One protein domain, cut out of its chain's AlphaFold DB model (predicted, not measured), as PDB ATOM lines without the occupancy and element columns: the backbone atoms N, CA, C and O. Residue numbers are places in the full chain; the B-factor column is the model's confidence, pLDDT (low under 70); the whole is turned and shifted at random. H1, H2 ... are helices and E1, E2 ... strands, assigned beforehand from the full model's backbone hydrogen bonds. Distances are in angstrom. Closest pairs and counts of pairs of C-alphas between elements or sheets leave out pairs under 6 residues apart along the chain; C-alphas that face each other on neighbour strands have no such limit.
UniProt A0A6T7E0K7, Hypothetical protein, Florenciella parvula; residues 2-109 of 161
ATOM      1  N   ARG A   2      88.476 161.228 187.195       30.98
ATOM      2  CA  ARG A   2      87.710 162.084 186.244       30.98
ATOM      3  C   ARG A   2      88.505 163.239 185.611       30.98
ATOM      4  O   ARG A   2      88.131 163.705 184.541       30.98
ATOM      5  N   GLU A   3      89.589 163.690 186.242       25.53
ATOM      6  CA  GLU A   3      90.436 164.785 185.728       25.53
ATOM      7  C   GLU A   3      91.459 164.341 184.669       25.53
ATOM      8  O   GLU A   3      91.995 165.178 183.943       25.53
ATOM      9  N   ASP A   4      91.717 163.038 184.542       28.25
ATOM     10  CA  ASP A   4      92.794 162.518 183.689       28.25
ATOM     11  C   ASP A   4      92.356 162.361 182.220       28.25
ATOM     12  O   ASP A   4      93.159 162.547 181.305       28.25
ATOM     13  N   LEU A   5      91.060 162.141 181.970       31.17
ATOM     14  CA  LEU A   5      90.498 162.003 180.618       31.17
ATOM     15  C   LEU A   5      90.454 163.331 179.842       31.17
ATOM     16  O   LEU A   5      90.685 163.345 178.636       31.17
ATOM     17  N   PHE A   6      90.231 164.460 180.525       28.61
ATOM     18  CA  PHE A   6      90.289 165.785 179.888       28.61
ATOM     19  C   PHE A   6      91.722 166.204 179.543       28.61
ATOM     20  O   PHE A   6      91.936 166.911 178.559       28.61
ATOM     21  N   LYS A   7      92.713 165.750 180.322       27.59
ATOM     22  CA  LYS A   7      94.124 166.040 180.050       27.59
ATOM     23  C   LYS A   7      94.641 165.264 178.846       27.59
ATOM     24  O   LYS A   7      95.373 165.852 178.062       27.59
ATOM     25  N   LEU A   8      94.207 164.018 178.636       31.80
ATOM     26  CA  LEU A   8      94.641 163.217 177.485       31.80
ATOM     27  C   LEU A   8      94.221 163.833 176.136       31.80
ATOM     28  O   LEU A   8      94.976 163.770 175.170       31.80
ATOM     29  N   ALA A   9      93.058 164.489 176.085       33.19
ATOM     30  CA  ALA A   9      92.571 165.177 174.885       33.19
ATOM     31  C   ALA A   9      93.331 166.483 174.564       33.19
ATOM     32  O   ALA A   9      93.264 166.966 173.437       33.19
ATOM     33  N   LEU A  10      94.045 167.057 175.540       32.97
ATOM     34  CA  LEU A  10      94.759 168.335 175.406       32.97
ATOM     35  C   LEU A  10      96.288 168.193 175.461       32.97
ATOM     36  O   LEU A  10      96.991 169.110 175.050       32.97
ATOM     37  N   SER A  11      96.820 167.077 175.972       31.67
ATOM     38  CA  SER A  11      98.261 166.889 176.193       31.67
ATOM     39  C   SER A  11      99.026 166.371 174.980       31.67
ATOM     40  O   SER A  11     100.255 166.376 174.998       31.67
ATOM     41  N   ASP A  12      98.331 165.903 173.944       36.06
ATOM     42  CA  ASP A  12      98.966 165.449 172.713       36.06
ATOM     43  C   ASP A  12      98.730 166.469 171.595       36.06
ATOM     44  O   ASP A  12      97.863 166.331 170.735       36.06
ATOM     45  N   GLU A  13      99.536 167.534 171.613       37.81
ATOM     46  CA  GLU A  13      99.576 168.572 170.572       37.81
ATOM     47  C   GLU A  13      99.911 168.020 169.167       37.81
ATOM     48  O   GLU A  13      99.965 168.778 168.200       37.81
ATOM     49  N   ARG A  14     100.145 166.705 169.024       34.84
ATOM     50  CA  ARG A  14     100.527 166.053 167.766       34.84
ATOM     51  C   ARG A  14      99.444 165.163 167.156       34.84
ATOM     52  O   ARG A  14      99.597 164.797 165.994       34.84
ATOM     53  N   SER A  15      98.356 164.844 167.860       33.84
ATOM     54  CA  SER A  15      97.348 163.885 167.367       33.84
ATOM     55  C   SER A  15      96.105 164.515 166.729       33.84
ATOM     56  O   SER A  15      95.403 163.841 165.977       33.84
ATOM     57  N   TRP A  16      95.866 165.819 166.911       34.78
ATOM     58  CA  TRP A  16      94.848 166.565 166.154       34.78
ATOM     59  C   TRP A  16      95.413 167.287 164.928       34.78
ATOM     60  O   TRP A  16      94.673 168.021 164.273       34.78
ATOM     61  N   ALA A  17      96.700 167.082 164.603       30.83
ATOM     62  CA  ALA A  17      97.323 167.606 163.397       30.83
ATOM     63  C   ALA A  17      96.497 167.165 162.185       30.83
ATOM     64  O   ALA A  17      96.584 166.034 161.712       30.83
ATOM     65  N   ALA A  18      95.639 168.078 161.734       33.84
ATOM     66  CA  ALA A  18      94.792 167.902 160.584       33.84
ATOM     67  C   ALA A  18      95.671 167.416 159.436       33.84
ATOM     68  O   ALA A  18      96.623 168.097 159.044       33.84
ATOM     69  N   THR A  19      95.362 166.243 158.891       29.92
ATOM     70  CA  THR A  19      95.904 165.832 157.603       29.92
ATOM     71  C   THR A  19      95.382 166.832 156.575       29.92
ATOM     72  O   THR A  19      94.281 166.696 156.044       29.92
ATOM     73  N   LEU A  20      96.145 167.898 156.343       28.78
ATOM     74  CA  LEU A  20      95.893 168.876 155.296       28.78
ATOM     75  C   LEU A  20      96.183 168.190 153.959       28.78
ATOM     76  O   LEU A  20      97.311 168.193 153.465       28.78
ATOM     77  N   VAL A  21      95.172 167.551 153.376       27.31
ATOM     78  CA  VAL A  21      95.268 167.009 152.019       27.31
ATOM     79  C   VAL A  21      95.078 168.163 151.038       27.31
ATOM     80  O   VAL A  21      93.993 168.725 150.920       27.31
ATOM     81  N   ARG A  22      96.137 168.521 150.307       27.55
ATOM     82  CA  ARG A  22      96.076 169.527 149.240       27.55
ATOM     83  C   ARG A  22      95.233 169.000 148.072       27.55
ATOM     84  O   ARG A  22      95.676 168.112 147.346       27.55
ATOM     85  N   ARG A  23      94.060 169.591 147.835       27.62
ATOM     86  CA  ARG A  23      93.364 169.534 146.539       27.62
ATOM     87  C   ARG A  23      93.203 170.960 146.018       27.62
ATOM     88  O   ARG A  23      92.410 171.719 146.552       27.62
ATOM     89  N   GLY A  24      93.960 171.315 144.981       38.31
ATOM     90  CA  GLY A  24      93.886 172.648 144.377       38.31
ATOM     91  C   GLY A  24      94.412 173.783 145.266       38.31
ATOM     92  O   GLY A  24      95.215 173.578 146.176       38.31
ATOM     93  N   ASP A  25      93.998 174.991 144.912       29.38
ATOM     94  CA  ASP A  25      94.488 176.309 145.326       29.38
ATOM     95  C   ASP A  25      93.900 176.810 146.665       29.38
ATOM     96  O   ASP A  25      94.067 177.974 147.028       29.38
ATOM     97  N   GLY A  26      93.294 175.918 147.453       29.52
ATOM     98  CA  GLY A  26      92.793 176.202 148.797       29.52
ATOM     99  C   GLY A  26      93.089 175.074 149.790       29.52
ATOM    100  O   GLY A  26      93.075 173.895 149.438       29.52
ATOM    101  N   PHE A  27      93.368 175.440 151.043       34.09
ATOM    102  CA  PHE A  27      93.374 174.512 152.173       34.09
ATOM    103  C   PHE A  27      91.957 174.446 152.749       34.09
ATOM    104  O   PHE A  27      91.550 175.352 153.471       34.09
ATOM    105  N   GLU A  28      91.223 173.373 152.465       32.44
ATOM    106  CA  GLU A  28      90.068 172.991 153.278       32.44
ATOM    107  C   GLU A  28      90.452 171.764 154.116       32.44
ATOM    108  O   GLU A  28      90.919 170.767 153.556       32.44
ATOM    109  N   PRO A  29      90.319 171.801 155.455       41.25
ATOM    110  CA  PRO A  29      90.502 170.604 156.257       41.25
ATOM    111  C   PRO A  29      89.403 169.603 155.889       41.25
ATOM    112  O   PRO A  29      88.218 169.905 156.025       41.25
ATOM    113  N   ASN A  30      89.779 168.399 155.449       41.84
ATOM    114  CA  ASN A  30      88.824 167.305 155.272       41.84
ATOM    115  C   ASN A  30      88.449 166.752 156.657       41.84
ATOM    116  O   ASN A  30      88.935 165.711 157.097       41.84
ATOM    117  N   THR A  31      87.642 167.517 157.388       51.25
ATOM    118  CA  THR A  31      87.313 167.304 158.804       51.25
ATOM    119  C   THR A  31      86.641 165.958 159.070       51.25
ATOM    120  O   THR A  31      86.710 165.450 160.182       51.25
ATOM    121  N   MET A  32      86.002 165.333 158.079       51.75
ATOM    122  CA  MET A  32      85.383 164.015 158.253       51.75
ATOM    123  C   MET A  32      86.409 162.884 158.418       51.75
ATOM    124  O   MET A  32      86.158 161.950 159.179       51.75
ATOM    125  N   ASP A  33      87.558 162.963 157.743       59.03
ATOM    126  CA  ASP A  33      88.569 161.899 157.780       59.03
ATOM    127  C   ASP A  33      89.345 161.908 159.103       59.03
ATOM    128  O   ASP A  33      89.655 160.850 159.653       59.03
ATOM    129  N   THR A  34      89.587 163.095 159.669       67.50
ATOM    130  CA  THR A  34      90.271 163.246 160.961       67.50
ATOM    131  C   THR A  34      89.411 162.763 162.128       67.50
ATOM    132  O   THR A  34      89.925 162.088 163.016       67.50
ATOM    133  N   HIS A  35      88.094 163.016 162.109       68.44
ATOM    134  CA  HIS A  35      87.187 162.508 163.145       68.44
ATOM    135  C   HIS A  35      87.105 160.980 163.150       68.44
ATOM    136  O   HIS A  35      87.141 160.373 164.216       68.44
ATOM    137  N   LYS A  36      87.021 160.346 161.973       76.50
ATOM    138  CA  LYS A  36      86.983 158.879 161.873       76.50
ATOM    139  C   LYS A  36      88.269 158.240 162.388       76.50
ATOM    140  O   LYS A  36      88.204 157.243 163.098       76.50
ATOM    141  N   ALA A  37      89.420 158.824 162.056       81.25
ATOM    142  CA  ALA A  37      90.709 158.344 162.540       81.25
ATOM    143  C   ALA A  37      90.837 158.480 164.067       81.25
ATOM    144  O   ALA A  37      91.254 157.533 164.731       81.25
ATOM    145  N   ALA A  38      90.424 159.622 164.627       81.31
ATOM    146  CA  ALA A  38      90.418 159.836 166.073       81.31
ATOM    147  C   ALA A  38      89.478 158.856 166.790       81.31
ATOM    148  O   ALA A  38      89.856 158.276 167.804       81.31
ATOM    149  N   LEU A  39      88.283 158.622 166.239       83.56
ATOM    150  CA  LEU A  39      87.319 157.678 166.800       83.56
ATOM    151  C   LEU A  39      87.869 156.249 166.808       83.56
ATOM    152  O   LEU A  39      87.875 155.613 167.855       83.56
ATOM    153  N   ALA A  40      88.415 155.786 165.680       86.38
ATOM    154  CA  ALA A  40      89.014 154.456 165.583       86.38
ATOM    155  C   ALA A  40      90.177 154.272 166.576       86.38
ATOM    156  O   ALA A  40      90.340 153.203 167.166       86.38
ATOM    157  N   HIS A  41      90.978 155.321 166.791       86.50
ATOM    158  CA  HIS A  41      92.028 155.301 167.805       86.50
ATOM    159  C   HIS A  41      91.452 155.160 169.219       86.50
ATOM    160  O   HIS A  41      91.868 154.266 169.954       86.50
ATOM    161  N   LEU A  42      90.467 155.982 169.585       86.00
ATOM    162  CA  LEU A  42      89.814 155.913 170.894       86.00
ATOM    163  C   LEU A  42      89.154 154.548 171.145       86.00
ATOM    164  O   LEU A  42      89.354 153.971 172.210       86.00
ATOM    165  N   GLU A  43      88.452 153.996 170.156       90.25
ATOM    166  CA  GLU A  43      87.839 152.662 170.221       90.25
ATOM    167  C   GLU A  43      88.885 151.560 170.443       90.25
ATOM    168  O   GLU A  43      88.644 150.612 171.189       90.25
ATOM    169  N   SER A  44      90.074 151.695 169.843       91.62
ATOM    170  CA  SER A  44      91.176 150.748 170.054       91.62
ATOM    171  C   SER A  44      91.808 150.844 171.443       91.62
ATOM    172  O   SER A  44      92.254 149.832 171.986       91.62
ATOM    173  N   CYS A  45      91.864 152.047 172.017       92.06
ATOM    174  CA  CYS A  45      92.451 152.274 173.334       92.06
ATOM    175  C   CYS A  45      91.496 151.894 174.468       92.06
ATOM    176  O   CYS A  45      91.964 151.503 175.534       92.06
ATOM    177  N   TYR A  46      90.187 152.003 174.232       91.69
ATOM    178  CA  TYR A  46      89.144 151.821 175.242       91.69
ATOM    179  C   TYR A  46      87.985 150.967 174.696       91.69
ATOM    180  O   TYR A  46      86.884 151.482 174.476       91.69
ATOM    181  N   PRO A  47      88.214 149.667 174.441       94.44
ATOM    182  CA  PRO A  47      87.246 148.788 173.777       94.44
ATOM    183  C   PRO A  47      85.959 148.536 174.582       94.44
ATOM    184  O   PRO A  47      84.966 148.063 174.034       94.44
ATOM    185  N   GLU A  48      85.962 148.814 175.883       94.06
ATOM    186  CA  GLU A  48      84.801 148.718 176.766       94.06
ATOM    187  C   GLU A  48      83.880 149.945 176.705       94.06
ATOM    188  O   GLU A  48      82.750 149.896 177.199       94.06
ATOM    189  N   LEU A  49      84.351 151.051 176.123       93.38
ATOM    190  CA  LEU A  49      83.591 152.288 176.008       93.38
ATOM    191  C   LEU A  49      82.862 152.359 174.667       93.38
ATOM    192  O   LEU A  49      83.356 151.943 173.625       93.38
ATOM    193  N   THR A  50      81.664 152.941 174.692       90.25
ATOM    194  CA  THR A  50      80.931 153.309 173.476       90.25
ATOM    195  C   THR A  50      81.093 154.799 173.233       90.25
ATOM    196  O   THR A  50      80.726 155.616 174.079       90.25
ATOM    197  N   PHE A  51      81.618 155.158 172.066       88.75
ATOM    198  CA  PHE A  51      81.834 156.546 171.685       88.75
ATOM    199  C   PHE A  51      80.666 157.072 170.851       88.75
ATOM    200  O   PHE A  51      80.180 156.414 169.933       88.75
ATOM    201  N   VAL A  52      80.212 158.285 171.172       87.44
ATOM    202  CA  VAL A  52      79.109 158.957 170.478       87.44
ATOM    203  C   VAL A  52      79.561 160.348 170.054       87.44
ATOM    204  O   VAL A  52      79.912 161.177 170.892       87.44
ATOM    205  N   THR A  53      79.517 160.615 168.751       87.56
ATOM    206  CA  THR A  53      79.946 161.897 168.178       87.56
ATOM    207  C   THR A  53      78.787 162.883 168.092       87.56
ATOM    208  O   THR A  53      77.701 162.540 167.624       87.56
ATOM    209  N   TRP A  54      79.053 164.128 168.492       90.44
ATOM    210  CA  TRP A  54      78.141 165.263 168.367       90.44
ATOM    211  C   TRP A  54      78.822 166.405 167.614       90.44
ATOM    212  O   TRP A  54      79.943 166.791 167.936       90.44
ATOM    213  N   PHE A  55      78.127 166.972 166.632       89.25
ATOM    214  CA  PHE A  55      78.577 168.140 165.882       89.25
ATOM    215  C   PHE A  55      78.058 169.413 166.546       89.25
ATOM    216  O   PHE A  55      76.846 169.616 166.651       89.25
ATOM    217  N   ILE A  56      78.972 170.278 166.978       92.38
ATOM    218  CA  ILE A  56      78.624 171.536 167.641       92.38
ATOM    219  C   ILE A  56      78.440 172.640 166.596       92.38
ATOM    220  O   ILE A  56      79.301 172.831 165.739       92.38
ATOM    221  N   ASN A  57      77.327 173.370 166.662       92.62
ATOM    222  CA  ASN A  57      77.042 174.508 165.781       92.62
ATOM    223  C   ASN A  57      76.419 175.665 166.580       92.62
ATOM    224  O   ASN A  57      75.867 175.452 167.655       92.62
ATOM    225  N   GLY A  58      76.474 176.889 166.052       92.31
ATOM    226  CA  GLY A  58      75.730 178.028 166.605       92.31
ATOM    227  C   GLY A  58      74.306 178.107 166.044       92.31
ATOM    228  O   GLY A  58      74.071 177.731 164.895       92.31
ATOM    229  N   ALA A  59      73.359 178.630 166.826       94.19
ATOM    230  CA  ALA A  59      71.951 178.735 166.436       94.19
ATOM    231  C   ALA A  59      71.728 179.532 165.139       94.19
ATOM    232  O   ALA A  59      70.893 179.133 164.331       94.19
ATOM    233  N   ALA A  60      72.491 180.603 164.886       91.88
ATOM    234  CA  ALA A  60      72.371 181.362 163.639       91.88
ATOM    235  C   ALA A  60      72.713 180.535 162.392       91.88
ATOM    236  O   ALA A  60      72.010 180.595 161.384       91.88
ATOM    237  N   ASP A  61      73.770 179.731 162.462       93.06
ATOM    238  CA  ASP A  61      74.199 178.876 161.358       93.06
ATOM    239  C   ASP A  61      73.219 177.710 161.137       93.06
ATOM    240  O   ASP A  61      72.829 177.413 160.006       93.06
ATOM    241  N   VAL A  62      72.725 177.120 162.228       95.06
ATOM    242  CA  VAL A  62      71.671 176.101 162.185       95.06
ATOM    243  C   VAL A  62      70.387 176.647 161.563       95.06
ATOM    244  O   VAL A  62      69.810 175.969 160.715       95.06
ATOM    245  N   LEU A  63      69.973 177.868 161.919       96.12
ATOM    246  CA  LEU A  63      68.806 178.531 161.336       96.12
ATOM    247  C   LEU A  63      68.984 178.817 159.846       96.12
ATOM    248  O   LEU A  63      68.077 178.549 159.062       96.12
ATOM    249  N   LYS A  64      70.150 179.336 159.453       94.25
ATOM    250  CA  LYS A  64      70.445 179.708 158.065       94.25
ATOM    251  C   LYS A  64      70.373 178.523 157.104       94.25
ATOM    252  O   LYS A  64      69.931 178.692 155.971       94.25
ATOM    253  N   PHE A  65      70.846 177.357 157.535       96.25
ATOM    254  CA  PHE A  65      70.966 176.170 156.684       96.25
ATOM    255  C   PHE A  65      69.996 175.047 157.052       96.25
ATOM    256  O   PHE A  65      70.103 173.952 156.507       96.25
ATOM    257  N   GLU A  66      69.080 175.300 157.989       95.19
ATOM    258  CA  GLU A  66      68.102 174.329 158.487       95.19
ATOM    259  C   GLU A  66      68.744 172.994 158.895       95.19
ATOM    260  O   GLU A  66      68.245 171.906 158.595       95.19
ATOM    261  N   LYS A  67      69.900 173.072 159.572       93.00
ATOM    262  CA  LYS A  67      70.771 171.910 159.823       93.00
ATOM    263  C   LYS A  67      70.078 170.788 160.599       93.00
ATOM    264  O   LYS A  67      70.450 169.629 160.431       93.00
ATOM    265  N   TRP A  68      69.048 171.105 161.386       94.75
ATOM    266  CA  TRP A  68      68.246 170.119 162.116       94.75
ATOM    267  C   TRP A  68      67.635 169.044 161.202       94.75
ATOM    268  O   TRP A  68      67.483 167.908 161.640       94.75
ATOM    269  N   ASN A  69      67.372 169.342 159.923       93.00
ATOM    270  CA  ASN A  69      66.866 168.364 158.952       93.00
ATOM    271  C   ASN A  69      67.862 167.218 158.683       93.00
ATOM    272  O   ASN A  69      67.474 166.146 158.222       93.00
ATOM    273  N   GLY A  70      69.153 167.437 158.955       91.00
ATOM    274  CA  GLY A  70      70.198 166.422 158.832       91.00
ATOM    275  C   GLY A  70      70.418 165.587 160.096       91.00
ATOM    276  O   GLY A  70      71.217 164.653 160.050       91.00
ATOM    277  N   ALA A  71      69.766 165.919 161.214       93.62
ATOM    278  CA  ALA A  71      70.028 165.298 162.505       93.62
ATOM    279  C   ALA A  71      69.500 163.855 162.569       93.62
ATOM    280  O   ALA A  71      68.301 163.597 162.441       93.62
ATOM    281  N   LYS A  72      70.408 162.904 162.799       92.38
ATOM    282  CA  LYS A  72      70.116 161.465 162.894       92.38
ATOM    283  C   LYS A  72      71.143 160.743 163.762       92.38
ATOM    284  O   LYS A  72      72.102 161.361 164.219       92.38
ATOM    285  N   ASP A  73      70.974 159.438 163.956       89.25
ATOM    286  CA  ASP A  73      71.861 158.630 164.798       89.25
ATOM    287  C   ASP A  73      73.340 158.716 164.386       89.25
ATOM    288  O   ASP A  73      74.208 158.815 165.246       89.25
ATOM    289  N   GLU A  74      73.679 158.755 163.097       84.75
ATOM    290  CA  GLU A  74      75.083 158.886 162.669       84.75
ATOM    291  C   GLU A  74      75.555 160.347 162.577       84.75
ATOM    292  O   GLU A  74      76.716 160.611 162.265       84.75
ATOM    293  N   TYR A  75      74.661 161.311 162.814       87.12
ATOM    294  CA  TYR A  75      74.926 162.739 162.652       87.12
ATOM    295  C   TYR A  75      74.163 163.562 163.696       87.12
ATOM    296  O   TYR A  75      73.219 164.293 163.384       87.12
ATOM    297  N   ARG A  76      74.561 163.396 164.963       91.44
ATOM    298  CA  ARG A  76      73.952 164.099 166.097       91.44
ATOM    299  C   ARG A  76      74.478 165.522 166.205       91.44
ATOM    300  O   ARG A  76      75.661 165.764 165.978       91.44
ATOM    301  N   MET A  77      73.628 166.466 166.583       93.31
ATOM    302  CA  MET A  77      73.967 167.886 166.639       93.31
ATOM    303  C   MET A  77      73.693 168.487 168.004       93.31
ATOM    304  O   MET A  77      72.617 168.306 168.566       93.31
ATOM    305  N   MET A  78      74.650 169.260 168.500       95.94
ATOM    306  CA  MET A  78      74.472 170.114 169.663       95.94
ATOM    307  C   MET A  78      74.563 171.566 169.206       95.94
ATOM    308  O   MET A  78      75.586 172.017 168.697       95.94
ATOM    309  N   THR A  79      73.475 172.300 169.355       95.75
ATOM    310  CA  THR A  79      73.361 173.681 168.900       95.75
ATOM    311  C   THR A  79      73.494 174.607 170.093       95.75
ATOM    312  O   THR A  79      72.722 174.496 171.034       95.75
ATOM    313  N   ILE A  80      74.453 175.524 170.070       95.25
ATOM    314  CA  ILE A  80      74.597 176.564 171.090       95.25
ATOM    315  C   ILE A  80      73.636 177.704 170.747       95.25
ATOM    316  O   ILE A  80      73.652 178.205 169.619       95.25
ATOM    317  N   GLY A  81      72.792 178.091 171.705       93.88
ATOM    318  CA  GLY A  81      71.808 179.154 171.537       93.88
ATOM    319  C   GLY A  81      72.459 180.512 171.272       93.88
ATOM    320  O   GLY A  81      73.558 180.804 171.747       93.88
ATOM    321  N   GLN A  82      71.754 181.359 170.534       91.31
ATOM    322  CA  GLN A  82      72.130 182.743 170.279       91.31
ATOM    323  C   GLN A  82      70.876 183.606 170.253       91.31
ATOM    324  O   GLN A  82      69.888 183.256 169.596       91.31
ATOM    325  N   HIS A  83      70.957 184.760 170.914       91.81
ATOM    326  CA  HIS A  83      69.861 185.714 170.975       91.81
ATOM    327  C   HIS A  83      69.280 186.015 169.582       91.81
ATOM    328  O   HIS A  83      70.007 186.159 168.593       91.81
ATOM    329  N   GLY A  84      67.949 186.052 169.494       91.62
ATOM    330  CA  GLY A  84      67.205 186.260 168.247       91.62
ATOM    331  C   GLY A  84      67.123 185.045 167.310       91.62
ATOM    332  O   GLY A  84      66.388 185.101 166.328       91.62
ATOM    333  N   HIS A  85      67.829 183.946 167.603       94.75
ATOM    334  CA  HIS A  85      67.823 182.728 166.782       94.75
ATOM    335  C   HIS A  85      67.297 181.509 167.542       94.75
ATOM    336  O   HIS A  85      66.607 180.678 166.952       94.75
ATOM    337  N   THR A  86      67.596 181.400 168.840       96.00
ATOM    338  CA  THR A  86      67.290 180.220 169.670       96.00
ATOM    339  C   THR A  86      65.820 179.825 169.631       96.00
ATOM    340  O   THR A  86      65.518 178.669 169.357       96.00
ATOM    341  N   GLU A  87      64.903 180.770 169.851       97.00
ATOM    342  CA  GLU A  87      63.461 180.485 169.874       97.00
ATOM    343  C   GLU A  87      62.952 179.984 168.517       97.00
ATOM    344  O   GLU A  87      62.163 179.045 168.454       97.00
ATOM    345  N   ILE A  88      63.462 180.553 167.422       97.75
ATOM    346  CA  ILE A  88      63.083 180.154 166.061       97.75
ATOM    347  C   ILE A  88      63.595 178.743 165.764       97.75
ATOM    348  O   ILE A  88      62.875 177.934 165.180       97.75
ATOM    349  N   VAL A  89      64.834 178.434 166.163       97.56
ATOM    350  CA  VAL A  89      65.390 177.083 166.022       97.56
ATOM    351  C   VAL A  89      64.571 176.094 166.847       97.56
ATOM    352  O   VAL A  89      64.186 175.065 166.306       97.56
ATOM    353  N   ALA A  90      64.247 176.423 168.102       97.50
ATOM    354  CA  ALA A  90      63.451 175.570 168.983       97.50
ATOM    355  C   ALA A  90      62.078 175.231 168.380       97.50
ATOM    356  O   ALA A  90      61.701 174.059 168.340       97.50
ATOM    357  N   ASP A  91      61.361 176.236 167.871       98.06
ATOM    358  CA  ASP A  91      60.053 176.052 167.233       98.06
ATOM    359  C   ASP A  91      60.150 175.183 165.970       98.06
ATOM    360  O   ASP A  91      59.416 174.201 165.813       98.06
ATOM    361  N   LYS A  92      61.115 175.474 165.090       97.44
ATOM    362  CA  LYS A  92      61.286 174.736 163.832       97.44
ATOM    363  C   LYS A  92      61.771 173.302 164.032       97.44
ATOM    364  O   LYS A  92      61.386 172.426 163.259       97.44
ATOM    365  N   SER A  93      62.587 173.037 165.051       97.00
ATOM    366  CA  SER A  93      63.174 171.714 165.293       97.00
ATOM    367  C   SER A  93      62.394 170.855 166.290       97.00
ATOM    368  O   SER A  93      62.858 169.767 166.621       97.00
ATOM    369  N   GLN A  94      61.226 171.289 166.777       96.50
ATOM    370  CA  GLN A  94      60.474 170.588 167.836       96.50
ATOM    371  C   GLN A  94      60.088 169.135 167.500       96.50
ATOM    372  O   GLN A  94      59.834 168.327 168.389       96.50
ATOM    373  N   HIS A  95      60.031 168.800 166.211       95.81
ATOM    374  CA  HIS A  95      59.675 167.474 165.708       95.81
ATOM    375  C   HIS A  95      60.882 166.525 165.587       95.81
ATOM    376  O   HIS A  95      60.714 165.349 165.266       95.81
ATOM    377  N   ILE A  96      62.100 167.027 165.805       96.81
ATOM    378  CA  ILE A  96      63.330 166.247 165.693       96.81
ATOM    379  C   ILE A  96      63.563 165.467 166.986       96.81
ATOM    380  O   ILE A  96      63.334 165.965 168.086       96.81
ATOM    381  N   ASN A  97      64.043 164.228 166.856       95.81
ATOM    382  CA  ASN A  97      64.348 163.386 168.008       95.81
ATOM    383  C   ASN A  97      65.428 164.058 168.887       95.81
ATOM    384  O   ASN A  97      66.523 164.334 168.383       95.81
ATOM    385  N   PRO A  98      65.182 164.264 170.195       92.88
ATOM    386  CA  PRO A  98      66.153 164.885 171.098       92.88
ATOM    387  C   PRO A  98      67.455 164.081 171.253       92.88
ATOM    388  O   PRO A  98      68.486 164.645 171.605       92.88
ATOM    389  N   ASN A  99      67.461 162.784 170.926       94.62
ATOM    390  CA  ASN A  99      68.688 161.981 170.884       94.62
ATOM    391  C   ASN A  99      69.588 162.314 169.683       94.62
ATOM    392  O   ASN A  99      70.729 161.857 169.633       94.62
ATOM    393  N   HIS A 100      69.083 163.064 168.700       94.81
ATOM    394  CA  HIS A 100      69.816 163.456 167.495       94.81
ATOM    395  C   HIS A 100      70.083 164.959 167.431       94.81
ATOM    396  O   HIS A 100      71.040 165.377 166.784       94.81
ATOM    397  N   PHE A 101      69.255 165.779 168.076       96.00
ATOM    398  CA  PHE A 101      69.388 167.230 168.058       96.00
ATOM    399  C   PHE A 101      69.137 167.808 169.446       96.00
ATOM    400  O   PHE A 101      68.054 167.662 170.007       96.00
ATOM    401  N   LEU A 102      70.139 168.501 169.975       96.62
ATOM    402  CA  LEU A 102      70.065 169.214 171.240       96.62
ATOM    403  C   LEU A 102      70.236 170.706 170.985       96.62
ATOM    404  O   LEU A 102      71.176 171.115 170.305       96.62
ATOM    405  N   LEU A 103      69.360 171.517 171.569       96.38
ATOM    406  CA  LEU A 103      69.515 172.966 171.633       96.38
ATOM    407  C   LEU A 103      69.936 173.344 173.055       96.38
ATOM    408  O   LEU A 103      69.196 173.138 174.013       96.38
ATOM    409  N   GLY A 104      71.162 173.836 173.180       93.19
ATOM    410  CA  GLY A 104      71.738 174.348 174.412       93.19
ATOM    411  C   GLY A 104      71.302 175.784 174.720       93.19
ATOM    412  O   GLY A 104      70.602 176.414 173.925       93.19
ATOM    413  N   PRO A 105      71.727 176.315 175.880       92.38
ATOM    414  CA  PRO A 105      71.370 177.659 176.314       92.38
ATOM    415  C   PRO A 105      71.969 178.732 175.402       92.38
ATOM    416  O   PRO A 105      72.930 178.487 174.667       92.38
ATOM    417  N   GLU A 106      71.423 179.943 175.501       93.19
ATOM    418  CA  GLU A 106      72.042 181.121 174.900       93.19
ATOM    419  C   GLU A 106      73.373 181.439 175.575       93.19
ATOM    420  O   GLU A 106      73.486 181.434 176.804       93.19
ATOM    421  N   VAL A 107      74.377 181.733 174.754       86.31
ATOM    422  CA  VAL A 107      75.646 182.301 175.210       86.31
ATOM    423  C   VAL A 107      75.665 183.804 174.955       86.31
ATOM    424  O   VAL A 107      74.902 184.315 174.133       86.31
ATOM    425  N   VAL A 108      76.539 184.514 175.672       80.56
ATOM    426  CA  VAL A 108      76.753 185.951 175.467       80.56
ATOM    427  C   VAL A 108      77.052 186.203 173.990       80.56
ATOM    428  O   VAL A 108      77.923 185.550 173.413       80.56
ATOM    429  N   ASP A 109      76.316 187.136 173.388       75.12
ATOM    430  CA  ASP A 109      76.448 187.456 171.971       75.12
ATOM    431  C   ASP A 109      77.775 188.177 171.712       75.12
ATOM    432  O   ASP A 109      77.909 189.394 171.860       75.12
TER     433      ASP A 109
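Overview. This is residues 2 to 109 of the 161 residues of the protein "Hypothetical protein" of Florenciella parvula (UniProt A0A6T7E0K7). A small slab of three strands side by side, E1, E2 and E3, has H3, H4 and H5 packed over one face and no named helix on the other; a second, looser lobe of H1, H2 and the long loop between them is joined to it through residues 46 to 53. That loop runs out and folds back, and residues 2 to 14, with H1, stick out. The printed part has 108 residues, with elements in the order H1 H2 E1 H3 H4 E2 H5 E3. The sheet's order is E1 E2 E3, all parallel, and the class is mixed, helices and strands. The whole is loose, with a radius of gyration of the C-alphas of 16.6 A and spans of 43 by 40 by 28 A.

Along the chain. Find C-alpha 4 at (92.794, 162.518, 183.689), where H1 begins; it runs to residue 11. After residues 12 to 30, with no named element, look for H2, residues 31 to 45, 21.5 A long. Next come E1, residues 54 to 58, 13.1 A, H3, residues 59 to 65, and H4, residues 67 to 70. E2, residues 76 to 81, covers 16.2 A, and H5 spans residues 86 to 92. E3, residues 101 to 106, is 15.7 A long and ends with C-alpha 106 at (72.042, 181.121, 174.900).

Arrangement. Start at the sheet, where E2 is the inner strand. Beside E1, at 28 degrees, find N 55 and O 76 within hydrogen-bond range at 2.8 A; beside E3, at 17 degrees, find N 104 and O 79 at 2.7 A. E1, H3 H4, E2 and E2, H5, E3 are strand-helix-strand units, parallel neighbour strands with helices between, each with a right-handed crossover. H3, H4 and H5 are on the same face. H3 stands up from the sheet at 48 degrees, with a height over the sheet of 9.8 A. H5, at a height of 10.0 A, runs along the strands, at 8 degrees to E3 on the local plane. H3 and H5 touch, closest at the C-alphas of Ala 59 and Thr 86, 5.9 A, at a steep tilt of 40 degrees, the same way. H1 and H2 are apart, and neither is on the sheet. Every O i to N i+4 pair is within hydrogen-bond range in H2, H3 and H5, against 2 of 4 in H1; H4 is too short for one.

Size, cuts and confidence. Look to the C-alphas of Arg 2 and Asp 25 for the two farthest apart, 43.8 A. The printed part has no cut; the link from H1 to H2, 19 residues, is long. Residues 44 to 49 stand free, as do residues 2 to 14. In the B-factor column, residues 2 to 35 have pLDDT under 70; the mean of the printed part is 74.4.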